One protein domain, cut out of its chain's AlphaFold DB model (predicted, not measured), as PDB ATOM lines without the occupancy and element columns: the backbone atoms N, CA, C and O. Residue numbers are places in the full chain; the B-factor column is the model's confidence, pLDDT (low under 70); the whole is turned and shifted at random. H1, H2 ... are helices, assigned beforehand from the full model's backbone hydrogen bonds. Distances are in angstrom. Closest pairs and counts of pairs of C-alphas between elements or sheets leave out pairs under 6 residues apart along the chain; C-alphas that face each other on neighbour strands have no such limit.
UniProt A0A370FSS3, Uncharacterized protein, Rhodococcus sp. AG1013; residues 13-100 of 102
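AT A GLANCE: This is residues 13 to 100 of the 102 residues of an uncharacterized protein of Rhodococcus sp. AG1013 (UniProt A0A370FSS3). A long helix, H1, and two shorter ones, H2 and H5, make the body, with H5 packed on both H1 and H2. From this body the chain swings out to one side through H3, which touches no helix, and returns through the short H4, leaving a loosely filled loop. The printed part has 88 residues with five named helices, H1 to H5 in chain order, and no named strand; its class is all helix. It is compact, with a radius of gyration of the C-alphas of 13.7 A, and spans 39 by 33 by 19 A.

HOW THE PARTS SIT: H1, residues 13 to 37, has a kink of 26 degrees near residue 24. It touches H5, residues 84 to 98, the closest C-alphas being those of Lys 24 and Ala 97, 4.6 A apart. They run the same way at a shallow tilt of 33 degrees, only just short of steep. H5 also touches H2, residues 43 to 55, with C-alphas 43 and 98 closest at 5.0 A. These two run opposite ways at 35.0 degrees, only just a steep tilt. H1 and H2 are close but not clearly touching, with C-alphas 27 and 46 closest at 7.7 A. H4, residues 77 to 80, is close to H2 but not clearly touching it, with C-alphas 55 and 79 closest at 6.8 A. H3, residues 61 to 69, is apart from H1 and H5. In H1, H2, H3 and H5 every O i to N i+4 pair is within hydrogen-bond range; H4 is too short for one.

IN THESE COORDINATES: H1 is 35.5 A long, from C-alpha 13 at (93.419, 91.508, 120.314). H5 is 21.4 A, ending at C-alpha 98 at (77.473, 90.561, 112.092). H2 is 18.1 A, H3 12.3 A and H4 5.2 A.

THE WHOLE: The C-alphas of Gly 38 and Gln 81, 39.7 A apart, are the two farthest apart. The printed part has no cut and no long link. Residues 70 to 77 have pLDDT under 70.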
ATOM      1  N   ARG A  13      93.891  90.420 121.193       91.75
ATOM      2  CA  ARG A  13      93.419  91.508 120.314       91.75
ATOM      3  C   ARG A  13      93.765  91.315 118.839       91.75
ATOM      4  O   ARG A  13      93.018  91.797 117.994       91.75
ATOM      5  N   ALA A  14      94.894  90.675 118.536       92.44
ATOM      6  CA  ALA A  14      95.276  90.413 117.152       92.44
ATOM      7  C   ALA A  14      94.311  89.401 116.523       92.44
ATOM      8  O   ALA A  14      93.806  89.646 115.433       92.44
ATOM      9  N   LEU A  15      93.979  88.343 117.272       92.12
ATOM     10  CA  LEU A  15      92.984  87.353 116.864       92.12
ATOM     11  C   LEU A  15      91.617  88.001 116.642       92.12
ATOM     12  O   LEU A  15      91.030  87.818 115.587       92.12
ATOM     13  N   TYR A  16      91.158  88.837 117.580       95.00
ATOM     14  CA  TYR A  16      89.909  89.588 117.408       95.00
ATOM     15  C   TYR A  16      89.876  90.372 116.088       95.00
ATOM     16  O   TYR A  16      88.888  90.313 115.360       95.00
ATOM     17  N   ALA A  17      90.937  91.127 115.781       93.50
ATOM     18  CA  ALA A  17      90.976  91.972 114.591       93.50
ATOM     19  C   ALA A  17      90.942  91.143 113.299       93.50
ATOM     20  O   ALA A  17      90.217  91.493 112.369       93.50
ATOM     21  N   GLU A  18      91.690  90.042 113.265       92.50
ATOM     22  CA  GLU A  18      91.740  89.138 112.117       92.50
ATOM     23  C   GLU A  18      90.408  88.412 111.908       92.50
ATOM     24  O   GLU A  18      89.831  88.490 110.822       92.50
ATOM     25  N   THR A  19      89.853  87.810 112.967       93.56
ATOM     26  CA  THR A  19      88.526  87.185 112.927       93.56
ATOM     27  C   THR A  19      87.472  88.184 112.480       93.56
ATOM     28  O   THR A  19      86.611  87.841 111.674       93.56
ATOM     29  N   CYS A  20      87.532  89.430 112.962       94.75
ATOM     30  CA  CYS A  20      86.509  90.391 112.594       94.75
ATOM     31  C   CYS A  20      86.589  90.815 111.126       94.75
ATOM     32  O   CYS A  20      85.551  90.980 110.489       94.75
ATOM     33  N   ALA A  21      87.795  90.956 110.568       92.56
ATOM     34  CA  ALA A  21      87.961  91.249 109.149       92.56
ATOM     35  C   ALA A  21      87.357  90.137 108.272       92.56
ATOM     36  O   ALA A  21      86.563  90.438 107.381       92.56
ATOM     37  N   GLY A  22      87.661  88.869 108.579       91.56
ATOM     38  CA  GLY A  22      87.120  87.724 107.842       91.56
ATOM     39  C   GLY A  22      85.602  87.577 107.993       91.56
ATOM     40  O   GLY A  22      84.876  87.487 107.004       91.56
ATOM     41  N   ALA A  23      85.093  87.634 109.226       93.88
ATOM     42  CA  ALA A  23      83.662  87.500 109.491       93.88
ATOM     43  C   ALA A  23      82.842  88.652 108.879       93.88
ATOM     44  O   ALA A  23      81.709  88.442 108.450       93.88
ATOM     45  N   LYS A  24      83.401  89.866 108.798       94.19
ATOM     46  CA  LYS A  24      82.732  91.019 108.176       94.19
ATOM     47  C   LYS A  24      82.521  90.817 106.680       94.19
ATOM     48  O   LYS A  24      81.459  91.169 106.174       94.19
ATOM     49  N   GLU A  25      83.504  90.257 105.981       92.50
ATOM     50  CA  GLU A  25      83.366  89.923 104.561       92.50
ATOM     51  C   GLU A  25      82.284  88.856 104.353       92.50
ATOM     52  O   GLU A  25      81.373  89.046 103.544       92.50
ATOM     53  N   PHE A  26      82.320  87.791 105.159       91.44
ATOM     54  CA  PHE A  26      81.328  86.718 105.124       91.44
ATOM     55  C   PHE A  26      79.898  87.230 105.355       91.44
ATOM     56  O   PHE A  26      79.018  87.039 104.510       91.44
ATOM     57  N   PHE A  27      79.656  87.940 106.463       95.19
ATOM     58  CA  PHE A  27      78.327  88.468 106.766       95.19
ATOM     59  C   PHE A  27      77.883  89.546 105.780       95.19
ATOM     60  O   PHE A  27      76.694  89.619 105.480       95.19
ATOM     61  N   GLY A  28      78.811  90.336 105.233       93.88
ATOM     62  CA  GLY A  28      78.513  91.288 104.166       93.88
ATOM     63  C   GLY A  28      77.876  90.602 102.956       93.88
ATOM     64  O   GLY A  28      76.817  91.031 102.500       93.88
ATOM     65  N   GLY A  29      78.453  89.485 102.502       92.56
ATOM     66  CA  GLY A  29      77.893  88.697 101.401       92.56
ATOM     67  C   GLY A  29      76.493  88.153 101.704       92.56
ATOM     68  O   GLY A  29      75.576  88.301 100.895       92.56
ATOM     69  N   ILE A  30      76.282  87.581 102.893       92.88
ATOM     70  CA  ILE A  30      74.970  87.026 103.283       92.88
ATOM     71  C   ILE A  30      73.920  88.131 103.444       92.88
ATOM     72  O   ILE A  30      72.766  87.965 103.039       92.88
ATOM     73  N   GLN A  31      74.301  89.279 103.998       94.12
ATOM     74  CA  GLN A  31      73.405  90.419 104.150       94.12
ATOM     75  C   GLN A  31      72.966  90.973 102.784       94.12
ATOM     76  O   GLN A  31      71.790  91.302 102.600       94.12
ATOM     77  N   GLU A  32      73.877  91.050 101.809       94.31
ATOM     78  CA  GLU A  32      73.547  91.439 100.434       94.31
ATOM     79  C   GLU A  32      72.590  90.445  99.765       94.31
ATOM     80  O   GLU A  32      71.614  90.865  99.134       94.31
ATOM     81  N   LEU A  33      72.809  89.140  99.958       93.38
ATOM     82  CA  LEU A  33      71.902  88.096  99.473       93.38
ATOM     83  C   LEU A  33      70.515  88.203 100.114       93.38
ATOM     84  O   LEU A  33      69.513  88.208  99.400       93.38
ATOM     85  N   SER A  34      70.446  88.381 101.436       93.56
ATOM     86  CA  SER A  34      69.182  88.566 102.169       93.56
ATOM     87  C   SER A  34      68.399  89.755 101.605       93.56
ATOM     88  O   SER A  34      67.211  89.651 101.301       93.56
ATOM     89  N   LYS A  35      69.090  90.874 101.347       94.38
ATOM     90  CA  LYS A  35      68.503  92.063 100.718       94.38
ATOM     91  C   LYS A  35      67.987  91.785  99.304       94.38
ATOM     92  O   LYS A  35      66.929  92.296  98.945       94.38
ATOM     93  N   MET A  36      68.713  91.003  98.505       95.56
ATOM     94  CA  MET A  36      68.289  90.618  97.154       95.56
ATOM     95  C   MET A  36      67.039  89.726  97.178       95.56
ATOM     96  O   MET A  36      66.162  89.889  96.333       95.56
ATOM     97  N   MET A  37      66.939  88.830  98.162       95.25
ATOM     98  CA  MET A  37      65.787  87.943  98.363       95.25
ATOM     99  C   MET A  37      64.605  88.631  99.067       95.25
ATOM    100  O   MET A  37      63.510  88.074  99.116       95.25
ATOM    101  N   GLY A  38      64.793  89.854  99.573       95.00
ATOM    102  CA  GLY A  38      63.773  90.587 100.327       95.00
ATOM    103  C   GLY A  38      63.564  90.059 101.749       95.00
ATOM    104  O   GLY A  38      62.533  90.344 102.359       95.00
ATOM    105  N   GLU A  39      64.523  89.304 102.277       94.12
ATOM    106  CA  GLU A  39      64.481  88.746 103.625       94.12
ATOM    107  C   GLU A  39      65.083  89.724 104.647       94.12
ATOM    108  O   GLU A  39      66.055  90.432 104.352       94.12
ATOM    109  N   PRO A  40      64.513  89.808 105.863       92.88
ATOM    110  CA  PRO A  40      65.071  90.642 106.915       92.88
ATOM    111  C   PRO A  40      66.418  90.087 107.392       92.88
ATOM    112  O   PRO A  40      66.556  88.897 107.658       92.88
ATOM    113  N   TRP A  41      67.395  90.977 107.562       93.81
ATOM    114  CA  TRP A  41      68.678  90.633 108.171       93.81
ATOM    115  C   TRP A  41      68.546  90.539 109.695       93.81
ATOM    116  O   TRP A  41      68.242  91.537 110.353       93.81
ATOM    117  N   ASP A  42      68.824  89.362 110.254       95.44
ATOM    118  CA  ASP A  42      68.969  89.150 111.695       95.44
ATOM    119  C   ASP A  42      70.438  88.867 112.028       95.44
ATOM    120  O   ASP A  42      70.916  87.735 111.957       95.44
ATOM    121  N   ALA A  43      71.155  89.929 112.403       94.69
ATOM    122  CA  ALA A  43      72.571  89.869 112.756       94.69
ATOM    123  C   ALA A  43      72.862  88.879 113.891       94.69
ATOM    124  O   ALA A  43      73.873  88.182 113.861       94.69
ATOM    125  N   LYS A  44      71.983  88.812 114.904       95.38
ATOM    126  CA  LYS A  44      72.198  87.925 116.048       95.38
ATOM    127  C   LYS A  44      72.075  86.479 115.598       95.38
ATOM    128  O   LYS A  44      72.952  85.689 115.916       95.38
ATOM    129  N   LYS A  45      71.017  86.158 114.852       95.19
ATOM    130  CA  LYS A  45      70.816  84.809 114.327       95.19
ATOM    131  C   LYS A  45      71.980  84.383 113.427       95.19
ATOM    132  O   LYS A  45      72.503  83.295 113.619       95.19
ATOM    133  N   ALA A  46      72.430  85.253 112.521       94.50
ATOM    134  CA  ALA A  46      73.568  84.957 111.653       94.50
ATOM    135  C   ALA A  46      74.863  84.703 112.448       94.50
ATOM    136  O   ALA A  46      75.603  83.774 112.140       94.50
ATOM    137  N   ALA A  47      75.128  85.502 113.487       96.19
ATOM    138  CA  ALA A  47      76.268  85.286 114.376       96.19
ATOM    139  C   ALA A  47      76.147  83.989 115.186       96.19
ATOM    140  O   ALA A  47      77.139  83.280 115.318       96.19
ATOM    141  N   ASP A  48      74.958  83.688 115.716       96.38
ATOM    142  CA  ASP A  48      74.696  82.465 116.479       96.38
ATOM    143  C   ASP A  48      74.932  81.225 115.602       96.38
ATOM    144  O   ASP A  48      75.689  80.352 116.000       96.38
ATOM    145  N   GLU A  49      74.354  81.177 114.398       93.19
ATOM    146  CA  GLU A  49      74.508  80.050 113.463       93.19
ATOM    147  C   GLU A  49      75.956  79.887 112.982       93.19
ATOM    148  O   GLU A  49      76.449  78.770 112.851       93.19
ATOM    149  N   PHE A  50      76.674  80.992 112.754       92.69
ATOM    150  CA  PHE A  50      78.089  80.922 112.391       92.69
ATOM    151  C   PHE A  50      78.965  80.438 113.552       92.69
ATOM    152  O   PHE A  50      79.900  79.674 113.334       92.69
ATOM    153  N   MET A  51      78.671  80.863 114.786       93.75
ATOM    154  CA  MET A  51      79.370  80.339 115.957       93.75
ATOM    155  C   MET A  51      79.046  78.867 116.191       93.75
ATOM    156  O   MET A  51      79.960  78.118 116.502       93.75
ATOM    157  N   ASP A  52      77.796  78.447 116.012       93.12
ATOM    158  CA  ASP A  52      77.392  77.046 116.155       93.12
ATOM    159  C   ASP A  52      78.158  76.155 115.168       93.12
ATOM    160  O   ASP A  52      78.711  75.137 115.560       93.12
ATOM    161  N   LEU A  53      78.335  76.608 113.922       89.50
ATOM    162  CA  LEU A  53      79.171  75.918 112.935       89.50
ATOM    163  C   LEU A  53      80.644  75.793 113.363       89.50
ATOM    164  O   LEU A  53      81.284  74.789 113.067       89.50
ATOM    165  N   ILE A  54      81.198  76.816 114.020       88.88
ATOM    166  CA  ILE A  54      82.587  76.799 114.506       88.88
ATOM    167  C   ILE A  54      82.728  75.895 115.735       88.88
ATOM    168  O   ILE A  54      83.716  75.178 115.847       88.88
ATOM    169  N   GLU A  55      81.782  75.971 116.675       90.38
ATOM    170  CA  GLU A  55      81.842  75.260 117.957       90.38
ATOM    171  C   GLU A  55      81.388  73.804 117.853       90.38
ATOM    172  O   GLU A  55      81.821  72.994 118.672       90.38
ATOM    173  N   HIS A  56      80.533  73.493 116.879       89.69
ATOM    174  CA  HIS A  56      79.884  72.199 116.676       89.69
ATOM    175  C   HIS A  56      79.792  71.832 115.181       89.69
ATOM    176  O   HIS A  56      78.702  71.556 114.671       89.69
ATOM    177  N   PRO A  57      80.910  71.802 114.425       85.56
ATOM    178  CA  PRO A  57      80.877  71.429 113.012       85.56
ATOM    179  C   PRO A  57      80.288  70.027 112.788       85.56
ATOM    180  O   PRO A  57      79.759  69.756 111.710       85.56
ATOM    181  N   GLU A  58      80.347  69.129 113.781       85.25
ATOM    182  CA  GLU A  58      79.717  67.798 113.774       85.25
ATOM    183  C   GLU A  58      78.203  67.810 113.540       85.25
ATOM    184  O   GLU A  58      77.675  66.848 112.975       85.25
ATOM    185  N   ASP A  59      77.521  68.896 113.898       89.44
ATOM    186  CA  ASP A  59      76.078  69.038 113.703       89.44
ATOM    187  C   ASP A  59      75.718  69.411 112.250       89.44
ATOM    188  O   ASP A  59      74.547  69.365 111.859       89.44
ATOM    189  N   TYR A  60      76.724  69.697 111.413       87.50
ATOM    190  CA  TYR A  60      76.579  70.123 110.019       87.50
ATOM    191  C   TYR A  60      77.312  69.189 109.035       87.50
ATOM    192  O   TYR A  60      78.229  69.622 108.326       87.50
ATOM    193  N   PRO A  61      76.909  67.908 108.925       84.06
ATOM    194  CA  PRO A  61      77.608  66.918 108.101       84.06
ATOM    195  C   PRO A  61      77.665  67.293 106.614       84.06
ATOM    196  O   PRO A  61      78.682  67.059 105.969       84.06
ATOM    197  N   ASP A  62      76.623  67.940 106.084       86.12
ATOM    198  CA  ASP A  62      76.586  68.388 104.684       86.12
ATOM    199  C   ASP A  62      77.660  69.453 104.396       86.12
ATOM    200  O   ASP A  62      78.251  69.492 103.315       86.12
ATOM    201  N   LEU A  63      77.937  70.326 105.373       81.75
ATOM    202  CA  LEU A  63      78.984  71.341 105.249       81.75
ATOM    203  C   LEU A  63      80.375  70.726 105.409       81.75
ATOM    204  O   LEU A  63      81.299  71.153 104.717       81.75
ATOM    205  N   GLN A  64      80.523  69.704 106.256       78.00
ATOM    206  CA  GLN A  64      81.769  68.945 106.345       78.00
ATOM    207  C   GLN A  64      82.081  68.202 105.051       78.00
ATOM    208  O   GLN A  64      83.232  68.200 104.621       78.00
ATOM    209  N   GLU A  65      81.075  67.596 104.415       80.38
ATOM    210  CA  GLU A  65      81.241  66.918 103.129       80.38
ATOM    211  C   GLU A  65      81.721  67.907 102.061       80.38
ATOM    212  O   GLU A  65      82.754  67.676 101.431       80.38
ATOM    213  N   LEU A  66      81.068  69.068 101.952       79.81
ATOM    214  CA  LEU A  66      81.468  70.124 101.020       79.81
ATOM    215  C   LEU A  66      82.890  70.647 101.299       79.81
ATOM    216  O   LEU A  66      83.679  70.888 100.379       79.81
ATOM    217  N   ALA A  67      83.238  70.820 102.574       73.75
ATOM    218  CA  ALA A  67      84.560  71.275 102.982       73.75
ATOM    219  C   ALA A  67      85.636  70.213 102.676       73.75
ATOM    220  O   ALA A  67      86.698  70.544 102.136       73.75
ATOM    221  N   ALA A  68      85.336  68.932 102.898       76.62
ATOM    222  CA  ALA A  68      86.202  67.808 102.557       76.62
ATOM    223  C   ALA A  68      86.408  67.657 101.039       76.62
ATOM    224  O   ALA A  68      87.537  67.423 100.604       76.62
ATOM    225  N   GLU A  69      85.370  67.867 100.220       80.12
ATOM    226  CA  GLU A  69      85.492  67.923  98.753       80.12
ATOM    227  C   GLU A  69      86.411  69.065  98.293       80.12
ATOM    228  O   GLU A  69      87.131  68.932  97.301       80.12
ATOM    229  N   SER A  70      86.440  70.171  99.044       67.62
ATOM    230  CA  SER A  70      87.357  71.296  98.816       67.62
ATOM    231  C   SER A  70      88.767  71.092  99.401       67.62
ATOM    232  O   SER A  70      89.642  71.934  99.195       67.62
ATOM    233  N   GLY A  71      89.013  69.969 100.089       61.97
ATOM    234  CA  GLY A  71      90.300  69.613 100.692       61.97
ATOM    235  C   GLY A  71      90.574  70.219 102.073       61.97
ATOM    236  O   GLY A  71      91.696  70.091 102.559       61.97
ATOM    237  N   ASN A  72      89.578  70.847 102.706       60.25
ATOM    238  CA  ASN A  72      89.675  71.454 104.035       60.25
ATOM    239  C   ASN A  72      88.659  70.796 104.983       60.25
ATOM    240  O   ASN A  72      87.552  71.311 105.127       60.25
ATOM    241  N   PRO A  73      88.977  69.649 105.605       58.66
ATOM    242  CA  PRO A  73      88.084  69.058 106.594       58.66
ATOM    243  C   PRO A  73      87.895  70.028 107.769       58.66
ATOM    244  O   PRO A  73      88.862  70.548 108.320       58.66
ATOM    245  N   THR A  74      86.643  70.284 108.137       60.81
ATOM    246  CA  THR A  74      86.265  71.121 109.283       60.81
ATOM    247  C   THR A  74      86.283  70.269 110.552       60.81
ATOM    248  O   THR A  74      85.244  69.902 111.092       60.81
ATOM    249  N   GLU A  75      87.476  69.882 111.009       62.06
ATOM    250  CA  GLU A  75      87.620  69.245 112.322       62.06
ATOM    251  C   GLU A  75      87.566  70.307 113.430       62.06
ATOM    252  O   GLU A  75      88.217  71.347 113.356       62.06
ATOM    253  N   ASN A  76      86.814  70.029 114.499       67.00
ATOM    254  CA  ASN A  76      86.677  70.919 115.662       67.00
ATOM    255  C   ASN A  76      87.956  70.975 116.533       67.00
ATOM    256  O   ASN A  76      88.034  71.707 117.521       67.00
ATOM    257  N   GLU A  77      88.988  70.193 116.186       66.31
ATOM    258  CA  GLU A  77      90.237  70.124 116.951       66.31
ATOM    259  C   GLU A  77      90.919  71.491 117.073       66.31
ATOM    260  O   GLU A  77      91.524  71.785 118.103       66.31
ATOM    261  N   GLU A  78      90.799  72.351 116.058       78.56
ATOM    262  CA  GLU A  78      91.391  73.688 116.093       78.56
ATOM    263  C   GLU A  78      90.730  74.583 117.146       78.56
ATOM    264  O   GLU A  78      91.429  75.307 117.854       78.56
ATOM    265  N   TRP A  79      89.405  74.508 117.303       87.00
ATOM    266  CA  TRP A  79      88.659  75.301 118.281       87.00
ATOM    267  C   TRP A  79      88.902  74.831 119.718       87.00
ATOM    268  O   TRP A  79      89.123  75.657 120.613       87.00
ATOM    269  N   ASP A  80      88.921  73.516 119.942       87.81
ATOM    270  CA  ASP A  80      89.150  72.916 121.261       87.81
ATOM    271  C   ASP A  80      90.578  73.139 121.784       87.81
ATOM    272  O   ASP A  80      90.812  73.162 122.998       87.81
ATOM    273  N   GLN A  81      91.541  73.360 120.885       87.81
ATOM    274  CA  GLN A  81      92.923  73.693 121.237       87.81
ATOM    275  C   GLN A  81      93.117  75.166 121.629       87.81
ATOM    276  O   GLN A  81      94.149  75.517 122.217       87.81
ATOM    277  N   LEU A  82      92.148  76.041 121.343       89.75
ATOM    278  CA  LEU A  82      92.235  77.452 121.710       89.75
ATOM    279  C   LEU A  82      92.098  77.664 123.218       89.75
ATOM    280  O   LEU A  82      91.364  76.986 123.938       89.75
ATOM    281  N   SER A  83      92.755  78.715 123.711       94.44
ATOM    282  CA  SER A  83      92.506  79.175 125.072       94.44
ATOM    283  C   SER A  83      91.068  79.697 125.206       94.44
ATOM    284  O   SER A  83      90.519  80.291 124.279       94.44
ATOM    285  N   LYS A  84      90.465  79.578 126.399       94.50
ATOM    286  CA  LYS A  84      89.137  80.168 126.676       94.50
ATOM    287  C   LYS A  84      89.079  81.669 126.361       94.50
ATOM    288  O   LYS A  84      88.048  82.158 125.913       94.50
ATOM    289  N   SER A  85      90.188  82.382 126.576       96.00
ATOM    290  CA  SER A  85      90.298  83.804 126.242       96.00
ATOM    291  C   SER A  85      90.224  84.034 124.734       96.00
ATOM    292  O   SER A  85      89.557  84.967 124.303       96.00
ATOM    293  N   ASP A  86      90.894  83.209 123.933       94.94
ATOM    294  CA  ASP A  86      90.900  83.331 122.473       94.94
ATOM    295  C   ASP A  86      89.552  82.927 121.866       94.94
ATOM    296  O   ASP A  86      89.022  83.664 121.036       94.94
ATOM    297  N   GLN A  87      88.923  81.861 122.375       95.44
ATOM    298  CA  GLN A  87      87.534  81.518 122.038       95.44
ATOM    299  C   GLN A  87      86.582  82.699 122.310       95.44
ATOM    300  O   GLN A  87      85.689  82.995 121.519       95.44
ATOM    301  N   GLU A  88      86.765  83.419 123.425       96.19
ATOM    302  CA  GLU A  88      85.976  84.617 123.733       96.19
ATOM    303  C   GLU A  88      86.265  85.783 122.769       96.19
ATOM    304  O   GLU A  88      85.343  86.525 122.422       96.19
ATOM    305  N   GLN A  89      87.512  85.960 122.314       96.44
ATOM    306  CA  GLN A  89      87.837  86.974 121.300       96.44
ATOM    307  C   GLN A  89      87.154  86.671 119.968       96.44
ATOM    308  O   GLN A  89      86.577  87.585 119.382       96.44
ATOM    309  N   ILE A  90      87.168  85.409 119.529       95.50
ATOM    310  CA  ILE A  90      86.510  84.976 118.290       95.50
ATOM    311  C   ILE A  90      85.008  85.230 118.379       95.50
ATOM    312  O   ILE A  90      84.467  85.934 117.529       95.50
ATOM    313  N   ARG A  91      84.354  84.775 119.459       96.62
ATOM    314  CA  ARG A  91      82.927  85.053 119.702       96.62
ATOM    315  C   ARG A  91      82.630  86.547 119.599       96.62
ATOM    316  O   ARG A  91      81.758  86.960 118.841       96.62
ATOM    317  N   LYS A  92      83.380  87.388 120.322       96.94
ATOM    318  CA  LYS A  92      83.187  88.850 120.292       96.94
ATOM    319  C   LYS A  92      83.342  89.426 118.887       96.94
ATOM    320  O   LYS A  92      82.536  90.270 118.503       96.94
ATOM    321  N   ALA A  93      84.356  88.987 118.148       96.94
ATOM    322  CA  ALA A  93      84.614  89.446 116.791       96.94
ATOM    323  C   ALA A  93      83.480  89.054 115.836       96.94
ATOM    324  O   ALA A  93      83.002  89.906 115.097       96.94
ATOM    325  N   VAL A  94      82.984  87.816 115.902       97.50
ATOM    326  CA  VAL A  94      81.856  87.344 115.085       97.50
ATOM    327  C   VAL A  94      80.593  88.170 115.346       97.50
ATOM    328  O   VAL A  94      79.985  88.693 114.408       97.50
ATOM    329  N   TYR A  95      80.226  88.381 116.614       97.62
ATOM    330  CA  TYR A  95      79.060  89.208 116.940       97.62
ATOM    331  C   TYR A  95      79.233  90.666 116.505       97.62
ATOM    332  O   TYR A  95      78.270  91.267 116.027       97.62
ATOM    333  N   ALA A  96      80.427  91.244 116.645       96.88
ATOM    334  CA  ALA A  96      80.695  92.603 116.182       96.88
ATOM    335  C   ALA A  96      80.634  92.697 114.646       96.88
ATOM    336  O   ALA A  96      79.988  93.598 114.113       96.88
ATOM    337  N   ALA A  97      81.209  91.727 113.932       97.12
ATOM    338  CA  ALA A  97      81.168  91.644 112.475       97.12
ATOM    339  C   ALA A  97      79.734  91.575 111.935       97.12
ATOM    340  O   ALA A  97      79.392  92.337 111.034       97.12
ATOM    341  N   SER A  98      78.876  90.733 112.524       96.75
ATOM    342  CA  SER A  98      77.473  90.561 112.092       96.75
ATOM    343  C   SER A  98      76.642  91.852 112.141       96.75
ATOM    344  O   SER A  98      75.639  91.997 111.437       96.75
ATOM    345  N   LYS A  99      77.068  92.809 112.974       94.88
ATOM    346  CA  LYS A  99      76.447  94.127 113.148       94.88
ATOM    347  C   LYS A  99      77.173  95.240 112.391       94.88
ATOM    348  O   LYS A  99      76.700  96.373 112.393       94.88
ATOM    349  N   GLY A 100      78.320  94.945 111.778       91.81
ATOM    350  CA  GLY A 100      79.203  95.954 111.192       91.81
ATOM    351  C   GLY A 100      79.880  96.859 112.232       91.81
ATOM    352  O   GLY A 100      80.187  98.006 111.927       91.81
TER     353      GLY A 100